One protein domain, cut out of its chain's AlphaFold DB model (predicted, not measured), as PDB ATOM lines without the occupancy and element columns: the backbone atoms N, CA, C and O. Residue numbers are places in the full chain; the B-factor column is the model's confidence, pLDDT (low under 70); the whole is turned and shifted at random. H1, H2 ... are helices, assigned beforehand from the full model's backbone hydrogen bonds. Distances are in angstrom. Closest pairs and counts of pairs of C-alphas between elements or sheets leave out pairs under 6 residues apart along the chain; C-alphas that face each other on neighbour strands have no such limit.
ATOM      1  N   LYS A 440     -34.310  19.516  94.070       88.19
ATOM      2  CA  LYS A 440     -34.146  19.434  95.537       88.19
ATOM      3  C   LYS A 440     -33.111  20.441  96.058       88.19
ATOM      4  O   LYS A 440     -33.343  21.054  97.095       88.19
ATOM      5  N   ARG A 441     -32.000  20.627  95.326       86.50
ATOM      6  CA  ARG A 441     -30.952  21.611  95.655       86.50
ATOM      7  C   ARG A 441     -31.487  23.039  95.555       86.50
ATOM      8  O   ARG A 441     -31.297  23.799  96.491       86.50
ATOM      9  N   GLY A 442     -32.214  23.370  94.491       85.19
ATOM     10  CA  GLY A 442     -32.838  24.680  94.318       85.19
ATOM     11  C   GLY A 442     -33.807  25.039  95.448       85.19
ATOM     12  O   GLY A 442     -33.680  26.105  96.043       85.19
ATOM     13  N   ARG A 443     -34.699  24.115  95.839       87.12
ATOM     14  CA  ARG A 443     -35.607  24.322  96.985       87.12
ATOM     15  C   ARG A 443     -34.870  24.471  98.317       87.12
ATOM     16  O   ARG A 443     -35.334  25.204  99.185       87.12
ATOM     17  N   HIS A 444     -33.753  23.762  98.499       87.75
ATOM     18  CA  HIS A 444     -32.912  23.912  99.687       87.75
ATOM     19  C   HIS A 444     -32.271  25.303  99.735       87.75
ATOM     20  O   HIS A 444     -32.449  26.010 100.721       87.75
ATOM     21  N   LEU A 445     -31.624  25.726  98.645       85.31
ATOM     22  CA  LEU A 445     -30.999  27.046  98.534       85.31
ATOM     23  C   LEU A 445     -32.017  28.181  98.706       85.31
ATOM     24  O   LEU A 445     -31.739  29.137  99.423       85.31
ATOM     25  N   LEU A 446     -33.225  28.048  98.141       86.50
ATOM     26  CA  LEU A 446     -34.294  29.032  98.333       86.50
ATOM     27  C   LEU A 446     -34.664  29.189  99.811       86.50
ATOM     28  O   LEU A 446     -34.806  30.308 100.282       86.50
ATOM     29  N   LYS A 447     -34.793  28.087 100.562       86.44
ATOM     30  CA  LYS A 447     -35.093  28.158 102.001       86.44
ATOM     31  C   LYS A 447     -33.988  28.857 102.794       86.44
ATOM     32  O   LYS A 447     -34.302  29.550 103.756       86.44
ATOM     33  N   GLN A 448     -32.729  28.672 102.400       85.38
ATOM     34  CA  GLN A 448     -31.584  29.290 103.072       85.38
ATOM     35  C   GLN A 448     -31.448  30.784 102.753       85.38
ATOM     36  O   GLN A 448     -31.029  31.553 103.614       85.38
ATOM     37  N   ILE A 449     -31.842  31.209 101.547       85.75
ATOM     38  CA  ILE A 449     -31.730  32.607 101.100       85.75
ATOM     39  C   ILE A 449     -32.936  33.483 101.491       85.75
ATOM     40  O   ILE A 449     -32.979  34.674 101.183       85.75
ATOM     41  N   MET A 450     -33.937  32.915 102.174       86.06
ATOM     42  CA  MET A 450     -35.043  33.685 102.749       86.06
ATOM     43  C   MET A 450     -34.539  34.613 103.860       86.06
ATOM     44  O   MET A 450     -33.769  34.192 104.725       86.06
ATOM     45  N   ILE A 451     -35.038  35.852 103.871       84.00
ATOM     46  CA  ILE A 451     -34.780  36.808 104.953       84.00
ATOM     47  C   ILE A 451     -35.512  36.330 106.212       84.00
ATOM     48  O   ILE A 451     -36.732  36.151 106.209       84.00
ATOM     49  N   LYS A 452     -34.761  36.118 107.291       84.12
ATOM     50  CA  LYS A 452     -35.254  35.728 108.616       84.12
ATOM     51  C   LYS A 452     -35.112  36.923 109.563       84.12
ATOM     52  O   LYS A 452     -34.194  37.726 109.443       84.12
ATOM     53  N   LEU A 453     -35.957  37.007 110.592       80.81
ATOM     54  CA  LEU A 453     -35.825  38.049 111.633       80.81
ATOM     55  C   LEU A 453     -34.473  37.995 112.375       80.81
ATOM     56  O   LEU A 453     -34.031  38.993 112.941       80.81
ATOM     57  N   GLN A 454     -33.808  36.838 112.345       77.44
ATOM     58  CA  GLN A 454     -32.481  36.613 112.918       77.44
ATOM     59  C   GLN A 454     -31.354  37.340 112.156       77.44
ATOM     60  O   GLN A 454     -30.304  37.579 112.747       77.44
ATOM     61  N   ASP A 455     -31.590  37.788 110.916       79.75
ATOM     62  CA  ASP A 455     -30.602  38.523 110.110       79.75
ATOM     63  C   ASP A 455     -30.371  39.963 110.635       79.75
ATOM     64  O   ASP A 455     -29.322  40.565 110.408       79.75
ATOM     65  N   ILE A 456     -31.317  40.540 111.394       79.56
ATOM     66  CA  ILE A 456     -31.213  41.914 111.932       79.56
ATOM     67  C   ILE A 456     -30.053  42.053 112.945       79.56
ATOM     68  O   ILE A 456     -29.225  42.961 112.795       79.56
ATOM     69  N   PRO A 457     -29.931  41.179 113.968       81.62
ATOM     70  CA  PRO A 457     -28.746  41.134 114.822       81.62
ATOM     71  C   PRO A 457     -27.430  40.980 114.054       81.62
ATOM     72  O   PRO A 457     -26.426  41.568 114.466       81.62
ATOM     73  N   GLU A 458     -27.415  40.214 112.960       78.62
ATOM     74  CA  GLU A 458     -26.221  39.988 112.137       78.62
ATOM     75  C   GLU A 458     -25.779  41.269 111.426       78.62
ATOM     76  O   GLU A 458     -24.594  41.604 111.461       78.62
ATOM     77  N   ILE A 459     -26.718  42.053 110.885       79.75
ATOM     78  CA  ILE A 459     -26.446  43.376 110.295       79.75
ATOM     79  C   ILE A 459     -25.746  44.284 111.314       79.75
ATOM     80  O   ILE A 459     -24.690  44.859 111.039       79.75
ATOM     81  N   ILE A 460     -26.297  44.383 112.526       80.12
ATOM     82  CA  ILE A 460     -25.766  45.258 113.582       80.12
ATOM     83  C   ILE A 460     -24.368  44.801 114.019       80.12
ATOM     84  O   ILE A 460     -23.469  45.626 114.199       80.12
ATOM     85  N   GLN A 461     -24.166  43.494 114.195       80.81
ATOM     86  CA  GLN A 461     -22.862  42.927 114.554       80.81
ATOM     87  C   GLN A 461     -21.821  43.171 113.462       80.81
ATOM     88  O   GLN A 461     -20.677  43.520 113.764       80.81
ATOM     89  N   THR A 462     -22.234  43.063 112.203       78.38
ATOM     90  CA  THR A 462     -21.389  43.301 111.036       78.38
ATOM     91  C   THR A 462     -20.980  44.764 110.929       78.38
ATOM     92  O   THR A 462     -19.793  45.060 110.788       78.38
ATOM     93  N   LEU A 463     -21.919  45.696 111.104       77.12
ATOM     94  CA  LEU A 463     -21.629  47.131 111.140       77.12
ATOM     95  C   LEU A 463     -20.679  47.484 112.291       77.12
ATOM     96  O   LEU A 463     -19.679  48.169 112.071       77.12
ATOM     97  N   LYS A 464     -20.916  46.955 113.500       79.56
ATOM     98  CA  LYS A 464     -20.004  47.130 114.647       79.56
ATOM     99  C   LYS A 464     -18.610  46.582 114.349       79.56
ATOM    100  O   LYS A 464     -17.620  47.229 114.690       79.56
ATOM    101  N   TYR A 465     -18.513  45.420 113.703       79.00
ATOM    102  CA  TYR A 465     -17.232  44.860 113.287       79.00
ATOM    103  C   TYR A 465     -16.542  45.776 112.279       79.00
ATOM    104  O   TYR A 465     -15.403  46.160 112.524       79.00
ATOM    105  N   TYR A 466     -17.200  46.195 111.191       73.00
ATOM    106  CA  TYR A 466     -16.597  47.042 110.153       73.00
ATOM    107  C   TYR A 466     -16.193  48.432 110.659       73.00
ATOM    108  O   TYR A 466     -15.076  48.859 110.359       73.00
ATOM    109  N   LEU A 467     -16.990  49.050 111.534       79.06
ATOM    110  CA  LEU A 467     -16.678  50.321 112.203       79.06
ATOM    111  C   LEU A 467     -15.593  50.204 113.291       79.06
ATOM    112  O   LEU A 467     -15.188  51.208 113.867       79.06
ATOM    113  N   GLY A 468     -15.095  48.995 113.577       74.56
ATOM    114  CA  GLY A 468     -14.025  48.768 114.558       74.56
ATOM    115  C   GLY A 468     -14.494  48.752 116.016       74.56
ATOM    116  O   GLY A 468     -13.669  48.631 116.916       74.56
ATOM    117  N   LEU A 469     -15.808  48.810 116.243       79.69
ATOM    118  CA  LEU A 469     -16.454  48.733 117.557       79.69
ATOM    119  C   LEU A 469     -16.528  47.292 118.100       79.69
ATOM    120  O   LEU A 469     -16.810  47.087 119.276       79.69
ATOM    121  N   SER A 470     -16.269  46.284 117.260       76.94
ATOM    122  CA  SER A 470     -16.145  44.875 117.649       76.94
ATOM    123  C   SER A 470     -14.894  44.247 117.039       76.94
ATOM    124  O   SER A 470     -14.589  44.454 115.865       76.94
ATOM    125  N   LYS A 471     -14.183  43.433 117.829       71.62
ATOM    126  CA  LYS A 471     -13.027  42.637 117.375       71.62
ATOM    127  C   LYS A 471     -13.423  41.259 116.828       71.62
ATOM    128  O   LYS A 471     -12.586  40.588 116.230       71.62
ATOM    129  N   ARG A 472     -14.671  40.819 117.037       71.19
ATOM    130  CA  ARG A 472     -15.156  39.495 116.615       71.19
ATOM    131  C   ARG A 472     -15.789  39.579 115.232       71.19
ATOM    132  O   ARG A 472     -16.712  40.367 115.038       71.19
ATOM    133  N   LYS A 473     -15.298  38.754 114.302       68.25
ATOM    134  CA  LYS A 473     -15.919  38.569 112.988       68.25
ATOM    135  C   LYS A 473     -17.244  37.807 113.185       68.25
ATOM    136  O   LYS A 473     -17.201  36.752 113.821       68.25
ATOM    137  N   PRO A 474     -18.387  38.326 112.703       74.88
ATOM    138  CA  PRO A 474     -19.657  37.607 112.768       74.88
ATOM    139  C   PRO A 474     -19.567  36.284 111.995       74.88
ATOM    140  O   PRO A 474     -18.884  36.197 110.971       74.88
ATOM    141  N   GLN A 475     -20.207  35.249 112.538       73.25
ATOM    142  CA  GLN A 475     -20.373  33.954 111.884       73.25
ATOM    143  C   GLN A 475     -21.764  33.926 111.264       73.25
ATOM    144  O   GLN A 475     -22.731  34.256 111.945       73.25
ATOM    145  N   TYR A 476     -21.837  33.554 109.994       72.06
ATOM    146  CA  TYR A 476     -23.087  33.457 109.249       72.06
ATOM    147  C   TYR A 476     -23.446  31.987 109.024       72.06
ATOM    148  O   TYR A 476     -22.592  31.104 109.162       72.06
ATOM    149  N   GLU A 477     -24.704  31.737 108.662       73.75
ATOM    150  CA  GLU A 477     -25.136  30.451 108.108       73.75
ATOM    151  C   GLU A 477     -24.542  30.249 106.692       73.75
ATOM    152  O   GLU A 477     -23.472  30.749 106.348       73.75
ATOM    153  N   GLU A 478     -25.226  29.490 105.833       74.31
ATOM    154  CA  GLU A 478     -24.771  29.224 104.467       74.31
ATOM    155  C   GLU A 478     -24.739  30.480 103.579       74.31
ATOM    156  O   GLU A 478     -23.973  30.491 102.621       74.31
ATOM    157  N   PHE A 479     -25.523  31.520 103.896       78.75
ATOM    158  CA  PHE A 479     -25.530  32.833 103.235       78.75
ATOM    159  C   PHE A 479     -25.525  33.954 104.272       78.75
ATOM    160  O   PHE A 479     -26.244  33.864 105.271       78.75
ATOM    161  N   ASP A 480     -24.765  35.016 104.013       81.25
ATOM    162  CA  ASP A 480     -24.812  36.217 104.846       81.25
ATOM    163  C   ASP A 480     -26.005  37.123 104.484       81.25
ATOM    164  O   ASP A 480     -26.689  36.935 103.471       81.25
ATOM    165  N   TYR A 481     -26.296  38.113 105.332       79.94
ATOM    166  CA  TYR A 481     -27.414  39.026 105.083       79.94
ATOM    167  C   TYR A 481     -27.232  39.850 103.796       79.94
ATOM    168  O   TYR A 481     -28.231  40.210 103.174       79.94
ATOM    169  N   THR A 482     -25.990  40.162 103.395       76.50
ATOM    170  CA  THR A 482     -25.719  40.936 102.175       76.50
ATOM    171  C   THR A 482     -26.104  40.137 100.939       76.50
ATOM    172  O   THR A 482     -26.871  40.632 100.120       76.50
ATOM    173  N   GLU A 483     -25.706  38.866 100.867       81.75
ATOM    174  CA  GLU A 483     -26.060  37.936  99.794       81.75
ATOM    175  C   GLU A 483     -27.582  37.738  99.704       81.75
ATOM    176  O   GLU A 483     -28.149  37.740  98.608       81.75
ATOM    177  N   LYS A 484     -28.274  37.620 100.850       85.69
ATOM    178  CA  LYS A 484     -29.745  37.512 100.896       85.69
ATOM    179  C   LYS A 484     -30.425  38.768 100.343       85.69
ATOM    180  O   LYS A 484     -31.323  38.665  99.505       85.69
ATOM    181  N   VAL A 485     -30.013  39.952 100.800       83.62
ATOM    182  CA  VAL A 485     -30.602  41.229 100.368       83.62
ATOM    183  C   VAL A 485     -30.305  41.504  98.895       83.62
ATOM    184  O   VAL A 485     -31.213  41.908  98.169       83.62
ATOM    185  N   GLU A 486     -29.083  41.252  98.427       83.00
ATOM    186  CA  GLU A 486     -28.701  41.407  97.019       83.00
ATOM    187  C   GLU A 486     -29.524  40.493  96.109       83.00
ATOM    188  O   GLU A 486     -30.054  40.950  95.094       83.00
ATOM    189  N   TYR A 487     -29.709  39.228  96.501       86.81
ATOM    190  CA  TYR A 487     -30.532  38.281  95.752       86.81
ATOM    191  C   TYR A 487     -31.977  38.770  95.609       86.81
ATOM    192  O   TYR A 487     -32.493  38.853  94.495       86.81
ATOM    193  N   TRP A 488     -32.633  39.136  96.716       87.12
ATOM    194  CA  TRP A 488     -34.028  39.589  96.680       87.12
ATOM    195  C   TRP A 488     -34.200  40.935  95.977       87.12
ATOM    196  O   TRP A 488     -35.169  41.111  95.236       87.12
ATOM    197  N   SER A 489     -33.241  41.851  96.140       84.25
ATOM    198  CA  SER A 489     -33.221  43.126  95.415       84.25
ATOM    199  C   SER A 489     -33.157  42.896  93.906       84.25
ATOM    200  O   SER A 489     -33.887  43.533  93.148       84.25
ATOM    201  N   LEU A 490     -32.334  41.941  93.467       85.69
ATOM    202  CA  LEU A 490     -32.189  41.593  92.060       85.69
ATOM    203  C   LEU A 490     -33.411  40.845  91.504       85.69
ATOM    204  O   LEU A 490     -33.853  41.148  90.398       85.69
ATOM    205  N   VAL A 491     -34.001  39.914  92.263       88.38
ATOM    206  CA  VAL A 491     -35.247  39.227  91.870       88.38
ATOM    207  C   VAL A 491     -36.376  40.235  91.673       88.38
ATOM    208  O   VAL A 491     -37.033  40.224  90.632       88.38
ATOM    209  N   TRP A 492     -36.576  41.138  92.637       87.19
ATOM    210  CA  TRP A 492     -37.578  42.195  92.530       87.19
ATOM    211  C   TRP A 492     -37.300  43.129  91.348       87.19
ATOM    212  O   TRP A 492     -38.190  43.377  90.533       87.19
ATOM    213  N   GLY A 493     -36.054  43.590  91.210       86.94
ATOM    214  CA  GLY A 493     -35.630  44.434  90.095       86.94
ATOM    215  C   GLY A 493     -35.912  43.790  88.737       86.94
ATOM    216  O   GLY A 493     -36.482  44.439  87.863       86.94
ATOM    217  N   ASN A 494     -35.598  42.504  88.568       89.56
ATOM    218  CA  ASN A 494     -35.852  41.774  87.324       89.56
ATOM    219  C   ASN A 494     -37.343  41.645  87.001       89.56
ATOM    220  O   ASN A 494     -37.708  41.736  85.832       89.56
ATOM    221  N   ILE A 495     -38.206  41.463  88.006       88.50
ATOM    222  CA  ILE A 495     -39.662  41.434  87.800       88.50
ATOM    223  C   ILE A 495     -40.141  42.799  87.309       88.50
ATOM    224  O   ILE A 495     -40.803  42.878  86.277       88.50
ATOM    225  N   VAL A 496     -39.770  43.876  88.010       86.62
ATOM    226  CA  VAL A 496     -40.188  45.236  87.650       86.62
ATOM    227  C   VAL A 496     -39.688  45.605  86.254       86.62
ATOM    228  O   VAL A 496     -40.493  46.003  85.420       86.62
ATOM    229  N   MET A 497     -38.393  45.426  85.971       87.75
ATOM    230  CA  MET A 497     -37.803  45.714  84.655       87.75
ATOM    231  C   MET A 497     -38.372  44.823  83.546       87.75
ATOM    232  O   MET A 497     -38.560  45.288  82.425       87.75
ATOM    233  N   GLY A 498     -38.648  43.550  83.836       87.69
ATOM    234  CA  GLY A 498     -39.235  42.623  82.872       87.69
ATOM    235  C   GLY A 498     -40.652  43.035  82.482       87.69
ATOM    236  O   GLY A 498     -40.965  43.112  81.296       87.69
ATOM    237  N   VAL A 499     -41.494  43.364  83.465       85.62
ATOM    238  CA  VAL A 499     -42.875  43.805  83.226       85.62
ATOM    239  C   VAL A 499     -42.903  45.149  82.498       85.62
ATOM    240  O   VAL A 499     -43.565  45.264  81.467       85.62
ATOM    241  N   THR A 500     -42.166  46.153  82.979       82.94
ATOM    242  CA  THR A 500     -42.139  47.477  82.332       82.94
ATOM    243  C   THR A 500     -41.530  47.415  80.934       82.94
ATOM    244  O   THR A 500     -42.053  48.041  80.014       82.94
ATOM    245  N   GLY A 501     -40.491  46.598  80.736       85.19
ATOM    246  CA  GLY A 501     -39.884  46.360  79.430       85.19
ATOM    247  C   GLY A 501     -40.848  45.723  78.429       85.19
ATOM    248  O   GLY A 501     -40.917  46.176  77.291       85.19
ATOM    249  N   ILE A 502     -41.643  44.724  78.836       84.88
ATOM    250  CA  ILE A 502     -42.665  44.105  77.970       84.88
ATOM    251  C   ILE A 502     -43.756  45.113  77.597       84.88
ATOM    252  O   ILE A 502     -44.185  45.142  76.442       84.88
ATOM    253  N   ILE A 503     -44.175  45.959  78.546       81.38
ATOM    254  CA  ILE A 503     -45.170  47.006  78.288       81.38
ATOM    255  C   ILE A 503     -44.678  47.967  77.206       81.38
ATOM    256  O   ILE A 503     -45.408  48.266  76.259       81.38
ATOM    257  N   LEU A 504     -43.421  48.399  77.313       77.25
ATOM    258  CA  LEU A 504     -42.791  49.255  76.315       77.25
ATOM    259  C   LEU A 504     -42.528  48.505  75.008       77.25
ATOM    260  O   LEU A 504     -42.596  49.102  73.949       77.25
ATOM    261  N   TRP A 505     -42.278  47.200  75.014       82.50
ATOM    262  CA  TRP A 505     -42.064  46.461  73.767       82.50
ATOM    263  C   TRP A 505     -43.359  46.335  72.939       82.50
ATOM    264  O   TRP A 505     -43.319  46.434  71.712       82.50
ATOM    265  N   PHE A 506     -44.522  46.190  73.583       82.06
ATOM    266  CA  PHE A 506     -45.807  45.967  72.901       82.06
ATOM    267  C   PHE A 506     -46.912  46.952  73.330       82.06
ATOM    268  O   PHE A 506     -47.967  46.531  73.816       82.06
ATOM    269  N   PRO A 507     -46.739  48.266  73.107       71.75
ATOM    270  CA  PRO A 507     -47.621  49.281  73.683       71.75
ATOM    271  C   PRO A 507     -49.053  49.236  73.124       71.75
ATOM    272  O   PRO A 507     -50.012  49.469  73.860       71.75
ATOM    273  N   THR A 508     -49.237  48.882  71.847       71.38
ATOM    274  CA  THR A 508     -50.571  48.767  71.219       71.38
ATOM    275  C   THR A 508     -51.357  47.555  71.720       71.38
ATOM    276  O   THR A 508     -52.572  47.629  71.869       71.38
ATOM    277  N   LEU A 509     -50.673  46.451  72.033       76.06
ATOM    278  CA  LEU A 509     -51.298  45.262  72.610       76.06
ATOM    279  C   LEU A 509     -51.752  45.538  74.050       76.06
ATOM    280  O   LEU A 509     -52.874  45.198  74.409       76.06
ATOM    281  N   VAL A 510     -50.913  46.213  74.843       72.25
ATOM    282  CA  VAL A 510     -51.200  46.526  76.254       72.25
ATOM    283  C   VAL A 510     -52.345  47.519  76.412       72.25
ATOM    284  O   VAL A 510     -53.266  47.295  77.196       72.25
ATOM    285  N   THR A 511     -52.340  48.589  75.620       66.81
ATOM    286  CA  THR A 511     -53.408  49.604  75.638       66.81
ATOM    287  C   THR A 511     -54.747  49.101  75.085       66.81
ATOM    288  O   THR A 511     -55.755  49.795  75.213       66.81
ATOM    289  N   GLY A 512     -54.785  47.898  74.495       67.31
ATOM    290  CA  GLY A 512     -56.020  47.215  74.108       67.31
ATOM    291  C   GLY A 512     -56.789  46.589  75.279       67.31
ATOM    292  O   GLY A 512     -57.997  46.411  75.167       67.31
ATOM    293  N   PHE A 513     -56.125  46.275  76.401       69.94
ATOM    294  CA  PHE A 513     -56.758  45.656  77.579       69.94
ATOM    295  C   PHE A 513     -56.562  46.433  78.887       69.94
ATOM    296  O   PHE A 513     -57.277  46.176  79.855       69.94
ATOM    297  N   ALA A 514     -55.613  47.371  78.940       62.16
ATOM    298  CA  ALA A 514     -55.354  48.213  80.102       62.16
ATOM    299  C   ALA A 514     -55.561  49.706  79.774       62.16
ATOM    300  O   ALA A 514     -55.267  50.138  78.654       62.16
ATOM    301  N   PRO A 515     -56.035  50.520  80.740       62.44
ATOM    302  CA  PRO A 515     -56.135  51.967  80.572       62.44
ATOM    303  C   PRO A 515     -54.786  52.610  80.222       62.44
ATOM    304  O   PRO A 515     -53.734  52.147  80.661       62.44
ATOM    305  N   SER A 516     -54.812  53.733  79.504       54.31
ATOM    306  CA  SER A 516     -53.606  54.443  79.047       54.31
ATOM    307  C   SER A 516     -52.648  54.869  80.169       54.31
ATOM    308  O   SER A 516     -51.445  54.926  79.934       54.31
ATOM    309  N   TRP A 517     -53.132  55.088  81.400       58.50
ATOM    310  CA  TRP A 517     -52.292  55.405  82.569       58.50
ATOM    311  C   TRP A 517     -51.467  54.217  83.093       58.50
ATOM    312  O   TRP A 517     -50.526  54.422  83.857       58.50
ATOM    313  N   PHE A 518     -51.807  52.985  82.698       54.12
ATOM    314  CA  PHE A 518     -51.052  51.772  83.037       54.12
ATOM    315  C   PHE A 518     -49.810  51.599  82.156       54.12
ATOM    316  O   PHE A 518     -48.869  50.895  82.520       54.12
ATOM    317  N   CYS A 519     -49.807  52.246  80.990       52.44
ATOM    318  CA  CYS A 519     -48.628  52.355  80.162       52.44
ATOM    319  C   CYS A 519     -47.772  53.484  80.759       52.44
ATOM    320  O   CYS A 519     -48.255  54.619  80.832       52.44
ATOM    321  N   PRO A 520     -46.528  53.218  81.212       50.69
ATOM    322  CA  PRO A 520     -45.597  54.289  81.552       50.69
ATOM    323  C   PRO A 520     -45.610  55.297  80.407       50.69
ATOM    324  O   PRO A 520     -45.668  54.853  79.255       50.69
ATOM    325  N   LYS A 521     -45.611  56.612  80.717       52.34
ATOM    326  CA  LYS A 521     -45.529  57.689  79.709       52.34
ATOM    327  C   LYS A 521     -44.611  57.185  78.612       52.34
ATOM    328  O   LYS A 521     -43.464  56.904  78.940       52.34
ATOM    329  N   LEU A 522     -45.146  56.979  77.402       44.84
ATOM    330  CA  LEU A 522     -44.446  56.337  76.289       44.84
ATOM    331  C   LEU A 522     -43.241  57.202  75.925       44.84
ATOM    332  O   LEU A 522     -43.265  58.021  75.011       44.84
ATOM    333  N   ASP A 523     -42.171  57.046  76.686       42.66
ATOM    334  CA  ASP A 523     -40.938  57.786  76.597       42.66
ATOM    335  C   ASP A 523     -40.021  57.069  75.614       42.66
ATOM    336  O   ASP A 523     -38.850  56.826  75.867       42.66
ATOM    337  N   GLY A 524     -40.578  56.728  74.451       42.31
ATOM    338  CA  GLY A 524     -39.824  56.499  73.228       42.31
ATOM    339  C   GLY A 524     -38.770  55.400  73.223       42.31
ATOM    340  O   GLY A 524     -37.978  55.331  72.291       42.31
ATOM    341  N   THR A 525     -38.718  54.530  74.220       37.19
ATOM    342  CA  THR A 525     -37.785  53.394  74.217       37.19
ATOM    343  C   THR A 525     -38.350  52.181  73.467       37.19
ATOM    344  O   THR A 525     -37.647  51.197  73.253       37.19
ATOM    345  N   SER A 526     -39.593  52.277  72.989       33.94
ATOM    346  CA  SER A 526     -40.348  51.221  72.321       33.94
ATOM    347  C   SER A 526     -40.171  51.202  70.795       33.94
ATOM    348  O   SER A 526     -40.984  51.765  70.053       33.94
ATOM    349  N   ARG A 527     -39.132  50.520  70.309       33.66
ATOM    350  CA  ARG A 527     -39.176  49.799  69.025       33.66
ATOM    351  C   ARG A 527     -38.522  48.443  69.174       33.66
ATOM    352  O   ARG A 527     -37.359  48.391  69.622       33.66
TER     353      ARG A 527
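This is residues 440 to 527 of the 527 residues of an uncharacterized protein of candidate division KSB1 bacterium 4484_188 (UniProt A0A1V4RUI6). One long, straight helix, H3, makes the long axis of this model, and a loose group of parts sits at each of its ends. At its first end are H2, the looping link of residues 467 to 480 and, farther out, H1; at its other end are the short H4 and a tail of residues 511 to 527 with no named element. The 88 printed residues hold four named helices, H1 to H4 in chain order, and no named strand; the class is all helix. The whole is extended, with a radius of gyration of the C-alphas of 20.4 A and spans of 59 by 36 by 21 A.

Start with H3, residues 481 to 505, of which 489 to 499 stand free. H2, residues 455 to 466, only just touches H3, with 3 pairs of C-alphas within 8 A, through its residues 455 to 459 and residue 481 of H3; the closest C-alphas are those of Asp 455 and Tyr 481, 6.0 A apart. They run opposite ways at a steep tilt of 69 degrees, only just short of about perpendicular. At the other end, H4, residues 507 to 510, is close to H3 but not clearly touching; the closest C-alphas, of Ile 503 and Val 510, are 6.4 A apart. H1, residues 440 to 448, is apart from H2, H3 and H4. In H1, H2 and H3 every O i to N i+4 pair is within hydrogen-bond range; H4 is too short for such a pair.

Find C-alpha 481 at (-27.414, 39.026, 105.083); from there H3 runs 35.4 A to C-alpha 505 at (-42.064, 46.461, 73.767). H2 measures 16.4 A from first to last C-alpha, H1 12.7 A and H4 5.2 A. Look for the start of H1 at C-alpha 440, (-34.146, 19.434, 95.537).

The C-alphas of Lys 471 and Gly 512 are the two farthest apart, 61.2 A. The printed part has no cut; the link from H2 to H3 is long, with 14 residues. The mean pLDDT of the printed part is 75.6, and residues 473 and 511 to 527 are under 70.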